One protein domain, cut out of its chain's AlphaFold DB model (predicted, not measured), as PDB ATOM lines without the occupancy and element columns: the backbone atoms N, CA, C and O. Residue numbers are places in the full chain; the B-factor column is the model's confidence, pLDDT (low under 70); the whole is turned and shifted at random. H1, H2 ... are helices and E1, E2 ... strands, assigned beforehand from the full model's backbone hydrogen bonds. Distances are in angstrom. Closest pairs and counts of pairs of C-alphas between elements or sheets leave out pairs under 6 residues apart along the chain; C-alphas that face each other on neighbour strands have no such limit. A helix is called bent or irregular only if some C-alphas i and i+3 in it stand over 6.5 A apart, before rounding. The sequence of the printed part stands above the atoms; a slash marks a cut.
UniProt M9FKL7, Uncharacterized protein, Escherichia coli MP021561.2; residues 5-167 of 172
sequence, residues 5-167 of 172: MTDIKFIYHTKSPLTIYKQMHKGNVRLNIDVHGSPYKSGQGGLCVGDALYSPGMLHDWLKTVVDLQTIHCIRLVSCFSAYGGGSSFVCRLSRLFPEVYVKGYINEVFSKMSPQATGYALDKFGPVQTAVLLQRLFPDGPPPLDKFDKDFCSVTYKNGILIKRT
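This is residues 5 to 167 of the 172 residues of an uncharacterized protein of Escherichia coli MP021561.2 (UniProt M9FKL7). A strongly twisted sheet of seven strands spans the domain, with the bent helix H3 over one face near its E1 end and H2 over the other face near its E10 end. H1 packs on H2, and a small sheet, E4 E5 E6, sits by the ends of E1 and E2 at Ile 11 and Leu 18. The printed part has 163 residues, with three named helices and ten named strands in the order E1 E2 E3 E4 E5 E6 H1 E7 H2 E8 H3 E9 E10. The large sheet is mixed, in the order E1 E2 E3 E7 E8 E9 E10, and the small one is antiparallel. The class is mixed, helices and strands; the whole is compact, with a radius of gyration of the C-alphas of 14.5 A and spans of 40 by 35 by 34 A.

E1, residues 6 to 11, E2, residues 18 to 25, and E3, residues 28 to 34, form a meander of two hairpins, each strand the antiparallel neighbour of the one before; N 9 and O 20 are 2.9 A apart, N 21 and O 32 3.1 A. E3 runs on into E4, residues 36 to 38, at 67 degrees. E4, E5, residues 46 to 49, and E6, residues 52 to 54, form a second such meander, with N 38 and O 46 2.8 A apart and N 49 and O 52 2.9 A. H1, residues 56 to 66, only grazes this small sheet with residues 56 to 60. E7, residues 74 to 78, is parallel to E3, with N 33 and O 76 2.9 A apart. E7, H2, residues 90 to 97, and E8, residues 102 to 106, form a strand-helix-strand unit, two parallel neighbour strands with a helix between, its crossover right-handed; N 77 and O 104 are 2.9 A apart. H1 and H2 touch at a steep tilt of 60 degrees, the C-alphas of Pro 56 and Leu 94 being closest at 5.0 A. H3, residues 116 to 138, was assigned as one helix by its hydrogen bonds but is bent, C-alphas 125 and 128 being 9.3 A apart; its arms are H3a, residues 116 to 125, and H3b, residues 128 to 138. H3a lies over E1 and E2 at a height of 10.3 A, and H3b over E1 at 9.5 A; the C-alphas of Ile 8 and Ala 132, 6.0 A apart, are the closest of E1 and H3b. E9, residues 154 to 159, is antiparallel to E8, with N 105 and O 156 3.0 A apart, and forms a hairpin with E10, residues 162 to 167, where N 157 and O 165 are 2.8 A apart. H2 runs along the strands over E8 and E9 at a height of 7.8 A, on the face opposite to H3a and H3b: three layers, helices on both faces of a sheet. Every O i to N i+4 pair is within hydrogen-bond range in H3a and H3b; H1 has 6 of 7 and H2 3 of 4.

E1 begins at C-alpha 6 (2.555, 220.881, 49.588), and E10 ends at C-alpha 167 (12.564, 244.527, 42.060). From first to last C-alpha E2 measures 20.8 A, E3 18.9 A, E9 17.4 A and H1 15.6 A.

The C-alphas farthest apart, those of Lys 125 and Ile 162, are 41.5 A apart. The printed part has no cut; the links E7 to H2 and H3 to E9 are long. Mean pLDDT of the printed part is 90.7, with residues 39 to 44 and 147 to 151 under 70.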
ATOM      1  N   MET A   5       5.625 223.148  52.495       87.75
ATOM      2  CA  MET A   5       5.437 222.963  51.063       87.75
ATOM      3  C   MET A   5       4.525 221.755  50.813       87.75
ATOM      4  O   MET A   5       4.700 220.698  51.428       87.75
ATOM      5  N   THR A   6       3.559 221.908  49.908       88.25
ATOM      6  CA  THR A   6       2.555 220.881  49.588       88.25
ATOM      7  C   THR A   6       2.293 220.789  48.087       88.25
ATOM      8  O   THR A   6       2.799 221.600  47.307       88.25
ATOM      9  N   ASP A   7       1.485 219.803  47.684       89.12
ATOM     10  CA  ASP A   7       0.985 219.615  46.317       89.12
ATOM     11  C   ASP A   7       2.092 219.638  45.253       89.12
ATOM     12  O   ASP A   7       1.975 220.306  44.225       89.12
ATOM     13  N   ILE A   8       3.186 218.920  45.527       92.00
ATOM     14  CA  ILE A   8       4.311 218.802  44.601       92.00
ATOM     15  C   ILE A   8       3.882 217.928  43.423       92.00
ATOM     16  O   ILE A   8       3.487 216.778  43.615       92.00
ATOM     17  N   LYS A   9       3.954 218.468  42.206       93.94
ATOM     18  CA  LYS A   9       3.630 217.748  40.969       93.94
ATOM     19  C   LYS A   9       4.678 218.030  39.903       93.94
ATOM     20  O   LYS A   9       5.350 219.059  39.941       93.94
ATOM     21  N   PHE A  10       4.778 217.123  38.939       93.31
ATOM     22  CA  PHE A  10       5.779 217.187  37.883       93.31
ATOM     23  C   PHE A  10       5.140 216.964  36.515       93.31
ATOM     24  O   PHE A  10       4.235 216.140  36.382       93.31
ATOM     25  N   ILE A  11       5.685 217.615  35.493       91.19
ATOM     26  CA  ILE A  11       5.771 217.000  34.169       91.19
ATOM     27  C   ILE A  11       7.100 216.254  34.152       91.19
ATOM     28  O   ILE A  11       8.164 216.870  34.264       91.19
ATOM     29  N   TYR A  12       7.024 214.925  34.097       86.56
ATOM     30  CA  TYR A  12       8.194 214.067  34.219       86.56
ATOM     31  C   TYR A  12       9.087 214.191  32.984       86.56
ATOM     32  O   TYR A  12       8.685 213.850  31.874       86.56
ATOM     33  N   HIS A  13      10.317 214.652  33.199       88.56
ATOM     34  CA  HIS A  13      11.394 214.571  32.224       88.56
ATOM     35  C   HIS A  13      12.737 214.596  32.951       88.56
ATOM     36  O   HIS A  13      12.917 215.360  33.898       88.56
ATOM     37  N   THR A  14      13.705 213.805  32.500       80.19
ATOM     38  CA  THR A  14      14.988 213.653  33.209       80.19
ATOM     39  C   THR A  14      15.916 214.855  33.025       80.19
ATOM     40  O   THR A  14      16.725 215.153  33.898       80.19
ATOM     41  N   LYS A  15      15.777 215.594  31.915       82.31
ATOM     42  CA  LYS A  15      16.630 216.760  31.596       82.31
ATOM     43  C   LYS A  15      15.962 218.121  31.771       82.31
ATOM     44  O   LYS A  15      16.645 219.107  32.007       82.31
ATOM     45  N   SER A  16      14.643 218.184  31.613       89.00
ATOM     46  CA  SER A  16      13.898 219.450  31.601       89.00
ATOM     47  C   SER A  16      12.505 219.248  32.189       89.00
ATOM     48  O   SER A  16      11.507 219.420  31.485       89.00
ATOM     49  N   PRO A  17      12.416 218.782  33.450       94.19
ATOM     50  CA  PRO A  17      11.130 218.654  34.106       94.19
ATOM     51  C   PRO A  17      10.535 220.037  34.347       94.19
ATOM     52  O   PRO A  17      11.245 221.033  34.514       94.19
ATOM     53  N   LEU A  18       9.214 220.067  34.456       95.94
ATOM     54  CA  LEU A  18       8.508 221.178  35.071       95.94
ATOM     55  C   LEU A  18       8.034 220.711  36.438       95.94
ATOM     56  O   LEU A  18       7.338 219.703  36.533       95.94
ATOM     57  N   THR A  19       8.396 221.444  37.484       95.88
ATOM     58  CA  THR A  19       7.989 221.134  38.858       95.88
ATOM     59  C   THR A  19       7.085 222.230  39.382       95.88
ATOM     60  O   THR A  19       7.427 223.406  39.286       95.88
ATOM     61  N   ILE A  20       5.952 221.852  39.969       96.06
ATOM     62  CA  ILE A  20       5.096 222.777  40.709       96.06
ATOM     63  C   ILE A  20       4.974 222.367  42.165       96.06
ATOM     64  O   ILE A  20       5.013 221.183  42.485       96.06
ATOM     65  N   TYR A  21       4.797 223.354  43.037       95.44
ATOM     66  CA  TYR A  21       4.474 223.139  44.445       95.44
ATOM     67  C   TYR A  21       3.806 224.372  45.046       95.44
ATOM     68  O   TYR A  21       4.098 225.520  44.680       95.44
ATOM     69  N   LYS A  22       2.926 224.143  46.018       94.94
ATOM     70  CA  LYS A  22       2.308 225.207  46.807       94.94
ATOM     71  C   LYS A  22       3.166 225.539  48.019       94.94
ATOM     72  O   LYS A  22       3.803 224.682  48.627       94.94
ATOM     73  N   GLN A  23       3.174 226.816  48.376       92.69
ATOM     74  CA  GLN A  23       3.878 227.338  49.538       92.69
ATOM     75  C   GLN A  23       3.079 228.496  50.134       92.69
ATOM     76  O   GLN A  23       2.604 229.363  49.400       92.69
ATOM     77  N   MET A  24       2.987 228.573  51.461       91.31
ATOM     78  CA  MET A  24       2.463 229.777  52.106       91.31
ATOM     79  C   MET A  24       3.491 230.905  52.053       91.31
ATOM     80  O   MET A  24       4.607 230.784  52.559       91.31
ATOM     81  N   HIS A  25       3.104 232.040  51.483       88.50
ATOM     82  CA  HIS A  25       3.925 233.236  51.411       88.50
ATOM     83  C   HIS A  25       3.119 234.455  51.859       88.50
ATOM     84  O   HIS A  25       2.151 234.836  51.209       88.50
ATOM     85  N   LYS A  26       3.539 235.083  52.966       88.50
ATOM     86  CA  LYS A  26       2.875 236.267  53.548       88.50
ATOM     87  C   LYS A  26       1.366 236.063  53.772       88.50
ATOM     88  O   LYS A  26       0.566 236.903  53.390       88.50
ATOM     89  N   GLY A  27       0.989 234.919  54.340       90.19
ATOM     90  CA  GLY A  27      -0.413 234.586  54.622       90.19
ATOM     91  C   GLY A  27      -1.220 234.084  53.422       90.19
ATOM     92  O   GLY A  27      -2.318 233.588  53.624       90.19
ATOM     93  N   ASN A  28      -0.662 234.111  52.209       93.25
ATOM     94  CA  ASN A  28      -1.345 233.690  50.987       93.25
ATOM     95  C   ASN A  28      -0.727 232.427  50.377       93.25
ATOM     96  O   ASN A  28       0.472 232.177  50.528       93.25
ATOM     97  N   VAL A  29      -1.528 231.650  49.646       93.94
ATOM     98  CA  VAL A  29      -1.030 230.501  48.878       93.94
ATOM     99  C   VAL A  29      -0.322 231.004  47.623       93.94
ATOM    100  O   VAL A  29      -0.895 231.724  46.800       93.94
ATOM    101  N   ARG A  30       0.939 230.601  47.470       95.88
ATOM    102  CA  ARG A  30       1.743 230.811  46.270       95.88
ATOM    103  C   ARG A  30       1.971 229.486  45.561       95.88
ATOM    104  O   ARG A  30       2.498 228.557  46.172       95.88
ATOM    105  N   LEU A  31       1.658 229.435  44.272       97.12
ATOM    106  CA  LEU A  31       2.108 228.370  43.387       97.12
ATOM    107  C   LEU A  31       3.498 228.724  42.859       97.12
ATOM    108  O   LEU A  31       3.709 229.803  42.310       97.12
ATOM    109  N   ASN A  32       4.458 227.833  43.036       96.44
ATOM    110  CA  ASN A  32       5.787 227.971  42.461       96.44
ATOM    111  C   ASN A  32       5.909 227.018  41.283       96.44
ATOM    112  O   ASN A  32       5.362 225.920  41.339       96.44
ATOM    113  N   ILE A  33       6.603 227.462  40.242       96.75
ATOM    114  CA  ILE A  33       6.843 226.695  39.025       96.75
ATOM    115  C   ILE A  33       8.336 226.809  38.722       96.75
ATOM    116  O   ILE A  33       8.789 227.887  38.344       96.75
ATOM    117  N   ASP A  34       9.084 225.729  38.916       95.56
ATOM    118  CA  ASP A  34      10.516 225.641  38.623       95.56
ATOM    119  C   ASP A  34      10.695 224.886  37.292       95.56
ATOM    120  O   ASP A  34      10.263 223.738  37.148       95.56
ATOM    121  N   VAL A  35      11.267 225.566  36.292       95.81
ATOM    122  CA  VAL A  35      11.389 225.077  34.906       95.81
ATOM    123  C   VAL A  35      12.454 225.868  34.139       95.81
ATOM    124  O   VAL A  35      12.776 227.004  34.490       95.81
ATOM    125  N   HIS A  36      13.010 225.285  33.076       93.69
ATOM    126  CA  HIS A  36      13.918 226.003  32.186       93.69
ATOM    127  C   HIS A  36      13.191 227.015  31.304       93.69
ATOM    128  O   HIS A  36      12.132 226.732  30.746       93.69
ATOM    129  N   GLY A  37      13.813 228.180  31.133       91.19
ATOM    130  CA  GLY A  37      13.389 229.182  30.166       91.19
ATOM    131  C   GLY A  37      14.203 229.085  28.887       91.19
ATOM    132  O   GLY A  37      15.403 228.821  28.932       91.19
ATOM    133  N   SER A  38      13.557 229.351  27.758       84.00
ATOM    134  CA  SER A  38      14.211 229.593  26.477       84.00
ATOM    135  C   SER A  38      14.039 231.065  26.104       84.00
ATOM    136  O   SER A  38      12.896 231.513  25.936       84.00
ATOM    137  N   PRO A  39      15.124 231.849  25.993       68.94
ATOM    138  CA  PRO A  39      15.025 233.208  25.491       68.94
ATOM    139  C   PRO A  39      14.777 233.186  23.977       68.94
ATOM    140  O   PRO A  39      15.556 232.628  23.209       68.94
ATOM    141  N   TYR A  40      13.719 233.863  23.525       65.31
ATOM    142  CA  TYR A  40      13.602 234.256  22.119       65.31
ATOM    143  C   TYR A  40      14.190 235.652  21.932       65.31
ATOM    144  O   TYR A  40      13.924 236.540  22.745       65.31
ATOM    145  N   LYS A  41      14.891 235.885  20.812       57.78
ATOM    146  CA  LYS A  41      15.400 237.220  20.429       57.78
ATOM    147  C   LYS A  41      14.305 238.306  20.419       57.78
ATOM    148  O   LYS A  41      14.610 239.473  20.612       57.78
ATOM    149  N   SER A  42      13.036 237.926  20.237       60.38
ATOM    150  CA  SER A  42      11.864 238.819  20.210       60.38
ATOM    151  C   SER A  42      11.252 239.140  21.586       60.38
ATOM    152  O   SER A  42      10.218 239.804  21.656       60.38
ATOM    153  N   GLY A  43      11.820 238.642  22.689       61.41
ATOM    154  CA  GLY A  43      11.296 238.875  24.040       61.41
ATOM    155  C   GLY A  43      10.095 238.012  24.436       61.41
ATOM    156  O   GLY A  43       9.664 238.045  25.581       61.41
ATOM    157  N   GLN A  44       9.554 237.201  23.526       69.69
ATOM    158  CA  GLN A  44       8.390 236.373  23.839       69.69
ATOM    159  C   GLN A  44       8.762 235.186  24.749       69.69
ATOM    160  O   GLN A  44       8.013 234.872  25.672       69.69
ATOM    161  N   GLY A  45       9.935 234.582  24.560       79.25
ATOM    162  CA  GLY A  45      10.398 233.407  25.312       79.25
ATOM    163  C   GLY A  45       9.434 232.203  25.315       79.25
ATOM    164  O   GLY A  45       8.311 232.257  24.805       79.25
ATOM    165  N   GLY A  46       9.881 231.101  25.906       90.50
ATOM    166  CA  GLY A  46       9.067 229.914  26.177       90.50
ATOM    167  C   GLY A  46       9.645 229.108  27.336       90.50
ATOM    168  O   GLY A  46      10.721 229.438  27.837       90.50
ATOM    169  N   LEU A  47       8.940 228.064  27.767       94.25
ATOM    170  CA  LEU A  47       9.425 227.163  28.818       94.25
ATOM    171  C   LEU A  47       9.819 225.826  28.201       94.25
ATOM    172  O   LEU A  47       9.009 225.214  27.512       94.25
ATOM    173  N   CYS A  48      11.045 225.374  28.443       93.56
ATOM    174  CA  CYS A  48      11.498 224.068  27.977       93.56
ATOM    175  C   CYS A  48      10.948 222.992  28.915       93.56
ATOM    176  O   CYS A  48      11.363 222.900  30.074       93.56
ATOM    177  N   VAL A  49      10.020 222.175  28.425       93.12
ATOM    178  CA  VAL A  49       9.396 221.088  29.182       93.12
ATOM    179  C   VAL A  49       9.545 219.807  28.377       93.12
ATOM    180  O   VAL A  49       8.857 219.601  27.378       93.12
ATOM    181  N   GLY A  50      10.476 218.956  28.800       90.31
ATOM    182  CA  GLY A  50      10.964 217.865  27.963       90.31
ATOM    183  C   GLY A  50      11.462 218.369  26.613       90.31
ATOM    184  O   GLY A  50      12.256 219.309  26.570       90.31
ATOM    185  N   ASP A  51      10.955 217.771  25.541       88.75
ATOM    186  CA  ASP A  51      11.280 218.143  24.160       88.75
ATOM    187  C   ASP A  51      10.334 219.211  23.581       88.75
ATOM    188  O   ASP A  51      10.424 219.571  22.409       88.75
ATOM    189  N   ALA A  52       9.407 219.729  24.390       91.06
ATOM    190  CA  ALA A  52       8.438 220.729  23.972       91.06
ATOM    191  C   ALA A  52       8.790 222.119  24.508       91.06
ATOM    192  O   ALA A  52       9.285 222.286  25.626       91.06
ATOM    193  N   LEU A  53       8.436 223.139  23.726       92.19
ATOM    194  CA  LEU A  53       8.460 224.517  24.186       92.19
ATOM    195  C   LEU A  53       7.049 224.992  24.518       92.19
ATOM    196  O   LEU A  53       6.215 225.201  23.639       92.19
ATOM    197  N   TYR A  54       6.793 225.194  25.803       94.44
ATOM    198  CA  TYR A  54       5.488 225.601  26.296       94.44
ATOM    199  C   TYR A  54       5.271 227.094  26.075       94.44
ATOM    200  O   TYR A  54       6.115 227.924  26.426       94.44
ATOM    201  N   SER A  55       4.095 227.422  25.540       94.75
ATOM    202  CA  SER A  55       3.541 228.775  25.515       94.75
ATOM    203  C   SER A  55       2.809 229.097  26.832       94.75
ATOM    204  O   SER A  55       2.514 228.187  27.614       94.75
ATOM    205  N   PRO A  56       2.456 230.373  27.093       96.12
ATOM    206  CA  PRO A  56       1.628 230.723  28.248       96.12
ATOM    207  C   PRO A  56       0.287 229.978  28.280       96.12
ATOM    208  O   PRO A  56      -0.142 229.561  29.352       96.12
ATOM    209  N   GLY A  57      -0.341 229.774  27.115       96.69
ATOM    210  CA  GLY A  57      -1.597 229.028  26.989       96.69
ATOM    211  C   GLY A  57      -1.435 227.558  27.367       96.69
ATOM    212  O   GLY A  57      -2.170 227.068  28.214       96.69
ATOM    213  N   MET A  58      -0.398 226.893  26.845       96.44
ATOM    214  CA  MET A  58      -0.114 225.488  27.173       96.44
ATOM    215  C   MET A  58       0.132 225.282  28.670       96.44
ATOM    216  O   MET A  58      -0.390 224.339  29.261       96.44
ATOM    217  N   LEU A  59       0.898 226.181  29.302       96.75
ATOM    218  CA  LEU A  59       1.107 226.124  30.748       96.75
ATOM    219  C   LEU A  59      -0.213 226.314  31.504       96.75
ATOM    220  O   LEU A  59      -0.494 225.569  32.437       96.75
ATOM    221  N   HIS A  60      -1.006 227.312  31.125       97.00
ATOM    222  CA  HIS A  60      -2.289 227.598  31.758       97.00
ATOM    223  C   HIS A  60      -3.269 226.420  31.653       97.00
ATOM    224  O   HIS A  60      -3.875 226.046  32.658       97.00
ATOM    225  N   ASP A  61      -3.381 225.804  30.477       96.31
ATOM    226  CA  ASP A  61      -4.274 224.669  30.251       96.31
ATOM    227  C   ASP A  61      -3.836 223.457  31.068       96.31
ATOM    228  O   ASP A  61      -4.659 222.845  31.745       96.31
ATOM    229  N   TRP A  62      -2.531 223.172  31.116       95.56
ATOM    230  CA  TRP A  62      -2.014 222.123  31.989       95.56
ATOM    231  C   TRP A  62      -2.286 222.424  33.468       95.56
ATOM    232  O   TRP A  62      -2.796 221.560  34.181       95.56
ATOM    233  N   LEU A  63      -2.033 223.650  33.938       96.12
ATOM    234  CA  LEU A  63      -2.261 224.033  35.336       96.12
ATOM    235  C   LEU A  63      -3.714 223.827  35.776       96.12
ATOM    236  O   LEU A  63      -3.931 223.365  36.894       96.12
ATOM    237  N   LYS A  64      -4.698 224.091  34.906       94.19
ATOM    238  CA  LYS A  64      -6.121 223.822  35.187       94.19
ATOM    239  C   LYS A  64      -6.414 222.353  35.481       94.19
ATOM    240  O   LYS A  64      -7.337 222.059  36.231       94.19
ATOM    241  N   THR A  65      -5.639 221.436  34.905       93.94
ATOM    242  CA  THR A  65      -5.828 219.993  35.118       93.94
ATOM    243  C   THR A  65      -5.224 219.498  36.430       93.94
ATOM    244  O   THR A  65      -5.608 218.441  36.924       93.94
ATOM    245  N   VAL A  66      -4.279 220.245  37.016       93.88
ATOM    246  CA  VAL A  66      -3.497 219.773  38.169       93.88
ATOM    247  C   VAL A  66      -3.533 220.694  39.387       93.88
ATOM    248  O   VAL A  66      -3.072 220.285  40.453       93.88
ATOM    249  N   VAL A  67      -4.088 221.900  39.300       92.94
ATOM    250  CA  VAL A  67      -4.192 222.840  40.424       92.94
ATOM    251  C   VAL A  67      -5.595 223.429  40.481       92.94
ATOM    252  O   VAL A  67      -6.111 223.914  39.481       92.94
ATOM    253  N   ASP A  68      -6.177 223.476  41.681       92.12
ATOM    254  CA  ASP A  68      -7.301 224.373  41.946       92.12
ATOM    255  C   ASP A  68      -6.802 225.823  41.998       92.12
ATOM    256  O   ASP A  68      -6.253 226.294  43.002       92.12
ATOM    257  N   LEU A  69      -6.954 226.510  40.871       89.50
ATOM    258  CA  LEU A  69      -6.447 227.856  40.635       89.50
ATOM    259  C   LEU A  69      -7.173 228.931  41.451       89.50
ATOM    260  O   LEU A  69      -6.583 229.983  41.684       89.50
ATOM    261  N   GLN A  70      -8.396 228.673  41.932       91.38
ATOM    262  CA  GLN A  70      -9.150 229.636  42.747       91.38
ATOM    263  C   GLN A  70      -8.479 229.882  44.103       91.38
ATOM    264  O   GLN A  70      -8.607 230.952  44.691       91.38
ATOM    265  N   THR A  71      -7.704 228.905  44.578       92.44
ATOM    266  CA  THR A  71      -6.964 228.997  45.843       92.44
ATOM    267  C   THR A  71      -5.648 229.767  45.725       92.44
ATOM    268  O   THR A  71      -5.004 230.039  46.740       92.44
ATOM    269  N   ILE A  72      -5.203 230.099  44.507       96.38
ATOM    270  CA  ILE A  72      -3.865 230.638  44.255       96.38
ATOM    271  C   ILE A  72      -3.907 232.162  44.196       96.38
ATOM    272  O   ILE A  72      -4.455 232.751  43.274       96.38
ATOM    273  N   HIS A  73      -3.229 232.819  45.135       96.62
ATOM    274  CA  HIS A  73      -3.098 234.279  45.125       96.62
ATOM    275  C   HIS A  73      -1.966 234.740  44.198       96.62
ATOM    276  O   HIS A  73      -2.026 235.808  43.582       96.62
ATOM    277  N   CYS A  74      -0.865 233.987  44.140       96.94
ATOM    278  CA  CYS A  74       0.241 234.323  43.252       96.94
ATOM    279  C   CYS A  74       0.932 233.098  42.663       96.94
ATOM    280  O   CYS A  74       1.080 232.067  43.316       96.94
ATOM    281  N   ILE A  75       1.408 233.257  41.435       98.00
ATOM    282  CA  ILE A  75       2.278 232.320  40.738       98.00
ATOM    283  C   ILE A  75       3.679 232.925  40.709       98.00
ATOM    284  O   ILE A  75       3.863 234.075  40.311       98.00
ATOM    285  N   ARG A  76       4.687 232.159  41.120       96.88
ATOM    286  CA  ARG A  76       6.101 232.492  40.927       96.88
ATOM    287  C   ARG A  76       6.693 231.525  39.912       96.88
ATOM    288  O   ARG A  76       6.900 230.360  40.234       96.88
ATOM    289  N   LEU A  77       6.980 232.037  38.721       96.44
ATOM    290  CA  LEU A  77       7.636 231.302  37.651       96.44
ATOM    291  C   LEU A  77       9.153 231.459  37.786       96.44
ATOM    292  O   LEU A  77       9.723 232.484  37.411       96.44
ATOM    293  N   VAL A  78       9.793 230.455  38.374       94.56
ATOM    294  CA  VAL A  78      11.244 230.345  38.529       94.56
ATOM    295  C   VAL A  78      11.820 229.783  37.235       94.56
ATOM    296  O   VAL A  78      12.014 228.582  37.078       94.56
ATOM    297  N   SER A  79      12.028 230.690  36.285       93.94
ATOM    298  CA  SER A  79      12.559 230.400  34.957       93.94
ATOM    299  C   SER A  79      13.363 231.595  34.465       93.94
ATOM    300  O   SER A  79      12.882 232.735  34.539       93.94
ATOM    301  N   CYS A  80      14.548 231.324  33.916       92.38
ATOM    302  CA  CYS A  80      15.395 232.326  33.273       92.38
ATOM    303  C   CYS A  80      14.602 233.083  32.201       92.38
ATOM    304  O   CYS A  80      13.794 232.481  31.490       92.38
ATOM    305  N   PHE A  81      14.816 234.395  32.107       92.50
ATOM    306  CA  PHE A  81      14.241 235.276  31.079       92.50
ATOM    307  C   PHE A  81      12.705 235.272  30.971       92.50
ATOM    308  O   PHE A  81      12.140 235.813  30.023       92.50
ATOM    309  N   SER A  82      11.992 234.712  31.951       94.00
ATOM    310  CA  SER A  82      10.526 234.612  31.949       94.00
ATOM    311  C   SER A  82       9.811 235.971  31.909       94.00
ATOM    312  O   SER A  82       8.656 236.054  31.488       94.00
ATOM    313  N   ALA A  83      10.491 237.040  32.326       93.56
ATOM    314  CA  ALA A  83      10.018 238.418  32.279       93.56
ATOM    315  C   ALA A  83      10.741 239.316  31.263       93.56
ATOM    316  O   ALA A  83      10.459 240.517  31.199       93.56
ATOM    317  N   TYR A  84      11.659 238.762  30.477       90.56
ATOM    318  CA  TYR A  84      12.323 239.502  29.411       90.56
ATOM    319  C   TYR A  84      11.299 239.923  28.337       90.56
ATOM    320  O   TYR A  84      10.343 239.196  28.095       90.56
ATOM    321  N   GLY A  85      11.447 241.107  27.729       87.06
ATOM    322  CA  GLY A  85      10.510 241.630  26.714       87.06
ATOM    323  C   GLY A  85       9.350 242.498  27.236       87.06
ATOM    324  O   GLY A  85       8.521 242.965  26.457       87.06
ATOM    325  N   GLY A  86       9.261 242.760  28.546       88.94
ATOM    326  CA  GLY A  86       8.256 243.677  29.101       88.94
ATOM    327  C   GLY A  86       6.820 243.207  28.835       88.94
ATOM    328  O   GLY A  86       6.428 242.122  29.271       88.94
ATOM    329  N   GLY A  87       6.035 243.998  28.098       91.25
ATOM    330  CA  GLY A  87       4.641 243.682  27.754       91.25
ATOM    331  C   GLY A  87       4.454 242.447  26.858       91.25
ATOM    332  O   GLY A  87       3.348 241.903  26.805       91.25
ATOM    333  N   SER A  88       5.510 241.985  26.180       91.31
ATOM    334  CA  SER A  88       5.511 240.742  25.393       91.31
ATOM    335  C   SER A  88       6.058 239.534  26.163       91.31
ATOM    336  O   SER A  88       5.983 238.409  25.658       91.31
ATOM    337  N   SER A  89       6.555 239.743  27.388       93.62
ATOM    338  CA  SER A  89       7.164 238.689  28.201       93.62
ATOM    339  C   SER A  89       6.208 237.535  28.488       93.62
ATOM    340  O   SER A  89       4.979 237.690  28.502       93.62
ATOM    341  N   PHE A  90       6.777 236.360  28.762       95.50
ATOM    342  CA  PHE A  90       6.008 235.168  29.099       95.50
ATOM    343  C   PHE A  90       5.083 235.412  30.298       95.50
ATOM    344  O   PHE A  90       3.883 235.160  30.204       95.50
ATOM    345  N   VAL A  91       5.604 235.961  31.404       96.00
ATOM    346  CA  VAL A  91       4.787 236.207  32.608       96.00
ATOM    347  C   VAL A  91       3.737 237.300  32.427       96.00
ATOM    348  O   VAL A  91       2.665 237.190  33.021       96.00
ATOM    349  N   CYS A  92       3.980 238.312  31.585       96.56
ATOM    350  CA  CYS A  92       2.952 239.301  31.258       96.56
ATOM    351  C   CYS A  92       1.782 238.633  30.528       96.56
ATOM    352  O   CYS A  92       0.632 238.753  30.955       96.56
ATOM    353  N   ARG A  93       2.072 237.849  29.484       96.44
ATOM    354  CA  ARG A  93       1.051 237.119  28.717       96.44
ATOM    355  C   ARG A  93       0.326 236.078  29.571       96.44
ATOM    356  O   ARG A  93      -0.895 236.001  29.504       96.44
ATOM    357  N   LEU A  94       1.048 235.352  30.425       97.12
ATOM    358  CA  LEU A  94       0.455 234.406  31.373       97.12
ATOM    359  C   LEU A  94      -0.493 235.106  32.354       97.12
ATOM    360  O   LEU A  94      -1.581 234.606  32.611       97.12
ATOM    361  N   SER A  95      -0.128 236.286  32.864       98.06
ATOM    362  CA  SER A  95      -0.973 237.025  33.813       98.06
ATOM    363  C   SER A  95      -2.313 237.482  33.231       98.06
ATOM    364  O   SER A  95      -3.254 237.680  33.988       98.06
ATOM    365  N   ARG A  96      -2.433 237.615  31.902       97.75
ATOM    366  CA  ARG A  96      -3.714 237.903  31.231       97.75
ATOM    367  C   ARG A  96      -4.660 236.700  31.237       97.75
ATOM    368  O   ARG A  96      -5.867 236.878  31.188       97.75
ATOM    369  N   LEU A  97      -4.114 235.486  31.316       97.31
ATOM    370  CA  LEU A  97      -4.894 234.250  31.444       97.31
ATOM    371  C   LEU A  97      -5.356 234.008  32.892       97.31
ATOM    372  O   LEU A  97      -6.298 233.259  33.122       97.31
ATOM    373  N   PHE A  98      -4.721 234.673  33.863       95.50
ATOM    374  CA  PHE A  98      -5.069 234.628  35.282       95.50
ATOM    375  C   PHE A  98      -5.336 236.042  35.826       95.50
ATOM    376  O   PHE A  98      -4.517 236.565  36.586       95.50
ATOM    377  N   PRO A  99      -6.458 236.687  35.458       93.94
ATOM    378  CA  PRO A  99      -6.676 238.106  35.747       93.94
ATOM    379  C   PRO A  99      -6.630 238.438  37.246       93.94
ATOM    380  O   PRO A  99      -6.155 239.511  37.619       93.94
ATOM    381  N   GLU A 100      -7.024 237.498  38.110       94.88
ATOM    382  CA  GLU A 100      -7.024 237.691  39.563       94.88
ATOM    383  C   GLU A 100      -5.721 237.314  40.276       94.88
ATOM    384  O   GLU A 100      -5.542 237.647  41.448       94.88
ATOM    385  N   VAL A 101      -4.774 236.686  39.577       96.50
ATOM    386  CA  VAL A 101      -3.558 236.132  40.179       96.50
ATOM    387  C   VAL A 101      -2.354 237.003  39.838       96.50
ATOM    388  O   VAL A 101      -2.125 237.381  38.690       96.50
ATOM    389  N   TYR A 102      -1.519 237.281  40.836       97.81
ATOM    390  CA  TYR A 102      -0.232 237.931  40.591       97.81
ATOM    391  C   TYR A 102       0.760 236.929  40.007       97.81
ATOM    392  O   TYR A 102       1.019 235.893  40.617       97.81
ATOM    393  N   VAL A 103       1.383 237.249  38.878       98.12
ATOM    394  CA  VAL A 103       2.380 236.391  38.227       98.12
ATOM    395  C   VAL A 103       3.745 237.055  38.294       98.12
ATOM    396  O   VAL A 103       3.968 238.126  37.730       98.12
ATOM    397  N   LYS A 104       4.673 236.409  38.996       97.19
ATOM    398  CA  LYS A 104       6.055 236.850  39.161       97.19
ATOM    399  C   LYS A 104       6.991 236.071  38.238       97.19
ATOM    400  O   LYS A 104       6.930 234.845  38.217       97.19
ATOM    401  N   GLY A 105       7.887 236.785  37.561       95.19
ATOM    402  CA  GLY A 105       8.970 236.230  36.742       95.19
ATOM    403  C   GLY A 105      10.262 237.033  36.870       95.19
ATOM    404  O   GLY A 105      10.357 237.947  37.698       95.19
ATOM    405  N   TYR A 106      11.242 236.690  36.037       92.88
ATOM    406  CA  TYR A 106      12.619 237.173  36.137       92.88
ATOM    407  C   TYR A 106      13.172 237.601  34.780       92.88
ATOM    408  O   TYR A 106      12.936 236.932  33.775       92.88
ATOM    409  N   ILE A 107      13.845 238.753  34.741       91.38
ATOM    410  CA  ILE A 107      14.346 239.338  33.488       91.38
ATOM    411  C   ILE A 107      15.600 238.604  33.009       91.38
ATOM    412  O   ILE A 107      15.742 238.398  31.810       91.38
ATOM    413  N   ASN A 108      16.452 238.182  33.941       89.19
ATOM    414  CA  ASN A 108      17.742 237.555  33.668       89.19
ATOM    415  C   ASN A 108      17.712 236.056  33.996       89.19
ATOM    416  O   ASN A 108      16.642 235.457  34.179       89.19
ATOM    417  N   GLU A 109      18.894 235.450  34.055       88.31
ATOM    418  CA  GLU A 109      19.074 234.116  34.609       88.31
ATOM    419  C   GLU A 109      18.641 234.060  36.077       88.31
ATOM    420  O   GLU A 109      18.525 235.070  36.773       88.31
ATOM    421  N   VAL A 110      18.291 232.857  36.525       87.38
ATOM    422  CA  VAL A 110      17.845 232.623  37.894       87.38
ATOM    423  C   VAL A 110      18.404 231.305  38.377       87.38
ATOM    424  O   VAL A 110      18.169 230.259  37.774       87.38
ATOM    425  N   PHE A 111      19.065 231.350  39.527       84.88
ATOM    426  CA  PHE A 111      19.591 230.169  40.193       84.88
ATOM    427  C   PHE A 111      18.678 229.763  41.353       84.88
ATOM    428  O   PHE A 111      18.289 230.582  42.187       84.88
ATOM    429  N   SER A 112      18.332 228.476  41.405       85.38
ATOM    430  CA  SER A 112      17.475 227.872  42.431       85.38
ATOM    431  C   SER A 112      18.154 226.629  42.993       85.38
ATOM    432  O   SER A 112      18.746 225.850  42.247       85.38
ATOM    433  N   LYS A 113      18.023 226.398  44.306       86.25
ATOM    434  CA  LYS A 113      18.418 225.113  44.915       86.25
ATOM    435  C   LYS A 113      17.540 223.946  44.447       86.25
ATOM    436  O   LYS A 113      17.945 222.801  44.597       86.25
ATOM    437  N   MET A 114      16.360 224.237  43.902       88.00
ATOM    438  CA  MET A 114      15.451 223.268  43.289       88.00
ATOM    439  C   MET A 114      15.497 223.423  41.762       88.00
ATOM    440  O   MET A 114      14.477 223.636  41.117       88.00
ATOM    441  N   SER A 115      16.700 223.399  41.176       89.94
ATOM    442  CA  SER A 115      16.842 223.559  39.727       89.94
ATOM    443  C   SER A 115      16.161 222.411  38.966       89.94
ATOM    444  O   SER A 115      16.057 221.291  39.492       89.94
ATOM    445  N   PRO A 116      15.724 222.640  37.714       92.75
ATOM    446  CA  PRO A 116      15.142 221.574  36.909       92.75
ATOM    447  C   PRO A 116      16.120 220.414  36.687       92.75
ATOM    448  O   PRO A 116      15.687 219.269  36.708       92.75
ATOM    449  N   GLN A 117      17.434 220.661  36.582       91.50
ATOM    450  CA  GLN A 117      18.420 219.578  36.464       91.50
ATOM    451  C   GLN A 117      18.506 218.715  37.726       91.50
ATOM    452  O   GLN A 117      18.504 217.489  37.632       91.50
ATOM    453  N   ALA A 118      18.560 219.333  38.910       91.31
ATOM    454  CA  ALA A 118      18.615 218.590  40.169       91.31
ATOM    455  C   ALA A 118      17.342 217.757  40.371       91.31
ATOM    456  O   ALA A 118      17.400 216.601  40.793       91.31
ATOM    457  N   THR A 119      16.193 218.335  40.017       93.19
ATOM    458  CA  THR A 119      14.909 217.636  40.087       93.19
ATOM    459  C   THR A 119      14.828 216.514  39.056       93.19
ATOM    460  O   THR A 119      14.406 215.417  39.397       93.19
ATOM    461  N   GLY A 120      15.294 216.744  37.829       93.56
ATOM    462  CA  GLY A 120      15.317 215.751  36.754       93.56
ATOM    463  C   GLY A 120      16.181 214.539  37.094       93.56
ATOM    464  O   GLY A 120      15.739 213.407  36.919       93.56
ATOM    465  N   TYR A 121      17.354 214.764  37.697       93.62
ATOM    466  CA  TYR A 121      18.195 213.690  38.233       93.62
ATOM    467  C   TYR A 121      17.485 212.888  39.334       93.62
ATOM    468  O   TYR A 121      17.522 211.661  39.345       93.62
ATOM    469  N   ALA A 122      16.822 213.569  40.274       93.50
ATOM    470  CA  ALA A 122      16.091 212.891  41.340       93.50
ATOM    471  C   ALA A 122      14.891 212.092  40.801       93.50
ATOM    472  O   ALA A 122      14.616 211.008  41.312       93.50
ATOM    473  N   LEU A 123      14.200 212.616  39.787       94.69
ATOM    474  CA  LEU A 123      13.095 211.941  39.107       94.69
ATOM    475  C   LEU A 123      13.565 210.663  38.413       94.69
ATOM    476  O   LEU A 123      12.938 209.626  38.601       94.69
ATOM    477  N   ASP A 124      14.683 210.729  37.688       93.94
ATOM    478  CA  ASP A 124      15.300 209.572  37.028       93.94
ATOM    479  C   ASP A 124      15.685 208.477  38.033       93.94
ATOM    480  O   ASP A 124      15.387 207.300  37.852       93.94
ATOM    481  N   LYS A 125      16.294 208.881  39.152       95.56
ATOM    482  CA  LYS A 125      16.839 207.946  40.140       95.56
ATOM    483  C   LYS A 125      15.792 207.317  41.059       95.56
ATOM    484  O   LYS A 125      15.966 206.177  41.485       95.56
ATOM    485  N   PHE A 126      14.763 208.069  41.442       94.62
ATOM    486  CA  PHE A 126      13.845 207.670  42.517       94.62
ATOM    487  C   PHE A 126      12.381 207.569  42.078       94.62
ATOM    488  O   PHE A 126      11.554 207.039  42.824       94.62
ATOM    489  N   GLY A 127      12.038 208.076  40.893       94.44
ATOM    490  CA  GLY A 127      10.658 208.217  40.448       94.44
ATOM    491  C   GLY A 127       9.890 209.331  41.184       94.44
ATOM    492  O   GLY A 127      10.280 209.790  42.261       94.44
ATOM    493  N   PRO A 128       8.743 209.767  40.636       92.62
ATOM    494  CA  PRO A 128       8.054 210.992  41.056       92.62
ATOM    495  C   PRO A 128       7.609 211.002  42.525       92.62
ATOM    496  O   PRO A 128       7.706 212.033  43.189       92.62
ATOM    497  N   VAL A 129       7.153 209.861  43.052       94.00
ATOM    498  CA  VAL A 129       6.658 209.761  44.436       94.00
ATOM    499  C   VAL A 129       7.786 210.006  45.438       94.00
ATOM    500  O   VAL A 129       7.657 210.850  46.325       94.00
ATOM    501  N   GLN A 130       8.916 209.312  45.286       96.19
ATOM    502  CA  GLN A 130      10.040 209.456  46.210       96.19
ATOM    503  C   GLN A 130      10.765 210.791  46.025       96.19
ATOM    504  O   GLN A 130      11.208 211.385  47.008       96.19
ATOM    505  N   THR A 131      10.824 211.321  44.799       95.12
ATOM    506  CA  THR A 131      11.334 212.676  44.563       95.12
ATOM    507  C   THR A 131      10.507 213.726  45.301       95.12
ATOM    508  O   THR A 131      11.088 214.591  45.952       95.12
ATOM    509  N   ALA A 132       9.170 213.647  45.273       94.25
ATOM    510  CA  ALA A 132       8.317 214.578  46.015       94.25
ATOM    511  C   ALA A 132       8.597 214.532  47.528       94.25
ATOM    512  O   ALA A 132       8.799 215.578  48.150       94.25
ATOM    513  N   VAL A 133       8.687 213.329  48.110       94.00
ATOM    514  CA  VAL A 133       9.020 213.142  49.533       94.00
ATOM    515  C   VAL A 133      10.392 213.736  49.860       94.00
ATOM    516  O   VAL A 133      10.544 214.435  50.864       94.00
ATOM    517  N   LEU A 134      11.394 213.499  49.009       94.12
ATOM    518  CA  LEU A 134      12.737 214.047  49.187       94.12
ATOM    519  C   LEU A 134      12.735 215.580  49.141       94.12
ATOM    520  O   LEU A 134      13.298 216.214  50.030       94.12
ATOM    521  N   LEU A 135      12.079 216.182  48.145       92.94
ATOM    522  CA  LEU A 135      11.983 217.640  48.023       92.94
ATOM    523  C   LEU A 135      11.275 218.260  49.230       92.94
ATOM    524  O   LEU A 135      11.728 219.285  49.737       92.94
ATOM    525  N   GLN A 136      10.213 217.627  49.733       92.56
ATOM    526  CA  GLN A 136       9.516 218.084  50.934       92.56
ATOM    527  C   GLN A 136      10.395 218.001  52.189       92.56
ATOM    528  O   GLN A 136      10.354 218.904  53.021       92.56
ATOM    529  N   ARG A 137      11.230 216.959  52.317       91.75
ATOM    530  CA  ARG A 137      12.190 216.821  53.428       91.75
ATOM    531  C   ARG A 137      13.318 217.848  53.360       91.75
ATOM    532  O   ARG A 137      13.698 218.397  54.388       91.75
ATOM    533  N   LEU A 138      13.857 218.103  52.168       91.69
ATOM    534  CA  LEU A 138      14.953 219.057  51.962       91.69
ATOM    535  C   LEU A 138      14.491 220.512  52.088       91.69
ATOM    536  O   LEU A 138      15.244 221.369  52.552       91.69
ATOM    537  N   PHE A 139      13.258 220.793  51.668       90.94
ATOM    538  CA  PHE A 139      12.689 222.134  51.618       90.94
ATOM    539  C   PHE A 139      11.312 222.166  52.291       90.94
ATOM    540  O   PHE A 139      10.315 222.460  51.625       90.94
ATOM    541  N   PRO A 140      11.230 221.912  53.612       86.81
ATOM    542  CA  PRO A 140       9.951 221.831  54.310       86.81
ATOM    543  C   PRO A 140       9.150 223.125  54.178       86.81
ATOM    544  O   PRO A 140       7.946 223.065  53.998       86.81
ATOM    545  N   ASP A 141       9.814 224.284  54.143       84.81
ATOM    546  CA  ASP A 141       9.189 225.601  53.966       84.81
ATOM    547  C   ASP A 141       9.284 226.144  52.525       84.81
ATOM    548  O   ASP A 141       8.997 227.321  52.284       84.81
ATOM    549  N   GLY A 142       9.716 225.324  51.563       84.88
ATOM    550  CA  GLY A 142      10.102 225.734  50.210       84.88
ATOM    551  C   GLY A 142      11.573 226.178  50.092       84.88
ATOM    552  O   GLY A 142      12.257 226.373  51.103       84.88
ATOM    553  N   PRO A 143      12.101 226.321  48.859       85.00
ATOM    554  CA  PRO A 143      13.511 226.630  48.639       85.00
ATOM    555  C   PRO A 143      13.869 228.065  49.073       85.00
ATOM    556  O   PRO A 143      12.987 228.931  49.166       85.00
ATOM    557  N   PRO A 144      15.166 228.350  49.321       83.00
ATOM    558  CA  PRO A 144      15.617 229.674  49.739       83.00
ATOM    559  C   PRO A 144      15.238 230.796  48.753       83.00
ATOM    560  O   PRO A 144      15.018 230.537  47.567       83.00
ATOM    561  N   PRO A 145      15.190 232.061  49.214       80.31
ATOM    562  CA  PRO A 145      14.977 233.216  48.343       80.31
ATOM    563  C   PRO A 145      16.024 233.311  47.225       80.31
ATOM    564  O   PRO A 145      17.205 233.071  47.465       80.31
ATOM    565  N   LEU A 146      15.576 233.666  46.018       81.25
ATOM    566  CA  LEU A 146      16.402 233.626  44.804       81.25
ATOM    567  C   LEU A 146      17.354 234.823  44.666       81.25
ATOM    568  O   LEU A 146      18.413 234.712  44.066       81.25
ATOM    569  N   ASP A 147      16.995 235.952  45.273       69.06
ATOM    570  CA  ASP A 147      17.780 237.194  45.331       69.06
ATOM    571  C   ASP A 147      19.104 237.048  46.091       69.06
ATOM    572  O   ASP A 147      19.945 237.940  46.064       69.06
ATOM    573  N   LYS A 148      19.310 235.915  46.765       65.81
ATOM    574  CA  LYS A 148      20.566 235.592  47.444       65.81
ATOM    575  C   LYS A 148      21.619 234.973  46.529       65.81
ATOM    576  O   LYS A 148      22.763 234.858  46.960       65.81
ATOM    577  N   PHE A 149      21.240 234.538  45.329       61.84
ATOM    578  CA  PHE A 149      22.125 233.772  44.448       61.84
ATOM    579  C   PHE A 149      22.663 234.575  43.267       61.84
ATOM    580  O   PHE A 149      23.576 234.094  42.608       61.84
ATOM    581  N   ASP A 150      22.132 235.772  43.006       66.94
ATOM    582  CA  ASP A 150      22.451 236.509  41.787       66.94
ATOM    583  C   ASP A 150      22.566 238.022  42.030       66.94
ATOM    584  O   ASP A 150      21.676 238.646  42.613       66.94
ATOM    585  N   LYS A 151      23.679 238.609  41.578       68.50
ATOM    586  CA  LYS A 151      23.919 240.059  41.613       68.50
ATOM    587  C   LYS A 151      23.107 240.794  40.547       68.50
ATOM    588  O   LYS A 151      22.748 241.946  40.771       68.50
ATOM    589  N   ASP A 152      22.741 240.109  39.470       76.56
ATOM    590  CA  ASP A 152      21.911 240.613  38.378       76.56
ATOM    591  C   ASP A 152      20.436 240.237  38.573       76.56
ATOM    592  O   ASP A 152      19.629 240.271  37.638       76.56
ATOM    593  N   PHE A 153      20.053 239.893  39.809       83.75
ATOM    594  CA  PHE A 153      18.678 239.585  40.162       83.75
ATOM    595  C   PHE A 153      17.747 240.724  39.743       83.75
ATOM    596  O   PHE A 153      17.779 241.822  40.294       83.75
ATOM    597  N   CYS A 154      16.844 240.437  38.814       90.62
ATOM    598  CA  CYS A 154      15.772 241.348  38.463       90.62
ATOM    599  C   CYS A 154      14.477 240.568  38.299       90.62
ATOM    600  O   CYS A 154      14.362 239.672  37.459       90.62
ATOM    601  N   SER A 155      13.489 240.909  39.120       93.19
ATOM    602  CA  SER A 155      12.178 240.277  39.093       93.19
ATOM    603  C   SER A 155      11.070 241.293  38.889       93.19
ATOM    604  O   SER A 155      11.137 242.422  39.374       93.19
ATOM    605  N   VAL A 156      10.014 240.866  38.211       95.38
ATOM    606  CA  VAL A 156       8.814 241.677  37.998       95.38
ATOM    607  C   VAL A 156       7.575 240.875  38.341       95.38
ATOM    608  O   VAL A 156       7.583 239.645  38.312       95.38
ATOM    609  N   THR A 157       6.509 241.573  38.699       97.50
ATOM    610  CA  THR A 157       5.201 240.991  38.991       97.50
ATOM    611  C   THR A 157       4.149 241.685  38.147       97.50
ATOM    612  O   THR A 157       4.062 242.912  38.177       97.50
ATOM    613  N   TYR A 158       3.347 240.897  37.439       98.12
ATOM    614  CA  TYR A 158       2.199 241.356  36.666       98.12
ATOM    615  C   TYR A 158       0.886 240.894  37.305       98.12
ATOM    616  O   TYR A 158       0.850 239.850  37.957       98.12
ATOM    617  N   LYS A 159      -0.194 241.644  37.086       98.12
ATOM    618  CA  LYS A 159      -1.581 241.204  37.291       98.12
ATOM    619  C   LYS A 159      -2.381 241.635  36.067       98.12
ATOM    620  O   LYS A 159      -2.314 242.804  35.696       98.12
ATOM    621  N   ASN A 160      -3.079 240.703  35.420       97.69
ATOM    622  CA  ASN A 160      -3.872 240.975  34.218       97.69
ATOM    623  C   ASN A 160      -3.121 241.781  33.127       97.69
ATOM    624  O   ASN A 160      -3.629 242.740  32.556       97.69
ATOM    625  N   GLY A 161      -1.850 241.450  32.884       97.06
ATOM    626  CA  GLY A 161      -0.995 242.139  31.912       97.06
ATOM    627  C   GLY A 161      -0.439 243.498  32.357       97.06
ATOM    628  O   GLY A 161       0.355 244.082  31.622       97.06
ATOM    629  N   ILE A 162      -0.796 243.988  33.545       97.69
ATOM    630  CA  ILE A 162      -0.329 245.261  34.103       97.69
ATOM    631  C   ILE A 162       0.872 245.005  35.010       97.69
ATOM    632  O   ILE A 162       0.829 244.127  35.874       97.69
ATOM    633  N   LEU A 163       1.956 245.760  34.816       97.62
ATOM    634  CA  LEU A 163       3.130 245.697  35.684       97.62
ATOM    635  C   LEU A 163       2.783 246.285  37.058       97.62
ATOM    636  O   LEU A 163       2.465 247.462  37.170       97.62
ATOM    637  N   ILE A 164       2.887 245.470  38.103       97.62
ATOM    638  CA  ILE A 164       2.571 245.864  39.482       97.62
ATOM    639  C   ILE A 164       3.828 246.254  40.249       97.62
ATOM    640  O   ILE A 164       3.823 247.180  41.054       97.62
ATOM    641  N   LYS A 165       4.914 245.502  40.049       95.31
ATOM    642  CA  LYS A 165       6.152 245.708  40.796       95.31
ATOM    643  C   LYS A 165       7.354 245.248  39.997       95.31
ATOM    644  O   LYS A 165       7.333 244.155  39.436       95.31
ATOM    645  N   ARG A 166       8.424 246.035  40.051       93.88
ATOM    646  CA  ARG A 166       9.782 245.644  39.673       93.88
ATOM    647  C   ARG A 166      10.660 245.596  40.923       93.88
ATOM    648  O   ARG A 166      10.422 246.308  41.897       93.88
ATOM    649  N   THR A 167      11.603 244.670  40.966       89.75
ATOM    650  CA  THR A 167      12.564 244.527  42.060       89.75
ATOM    651  C   THR A 167      13.890 244.105  41.466       89.75
ATOM    652  O   THR A 167      14.035 242.952  41.059       89.75
TER     653      THR A 167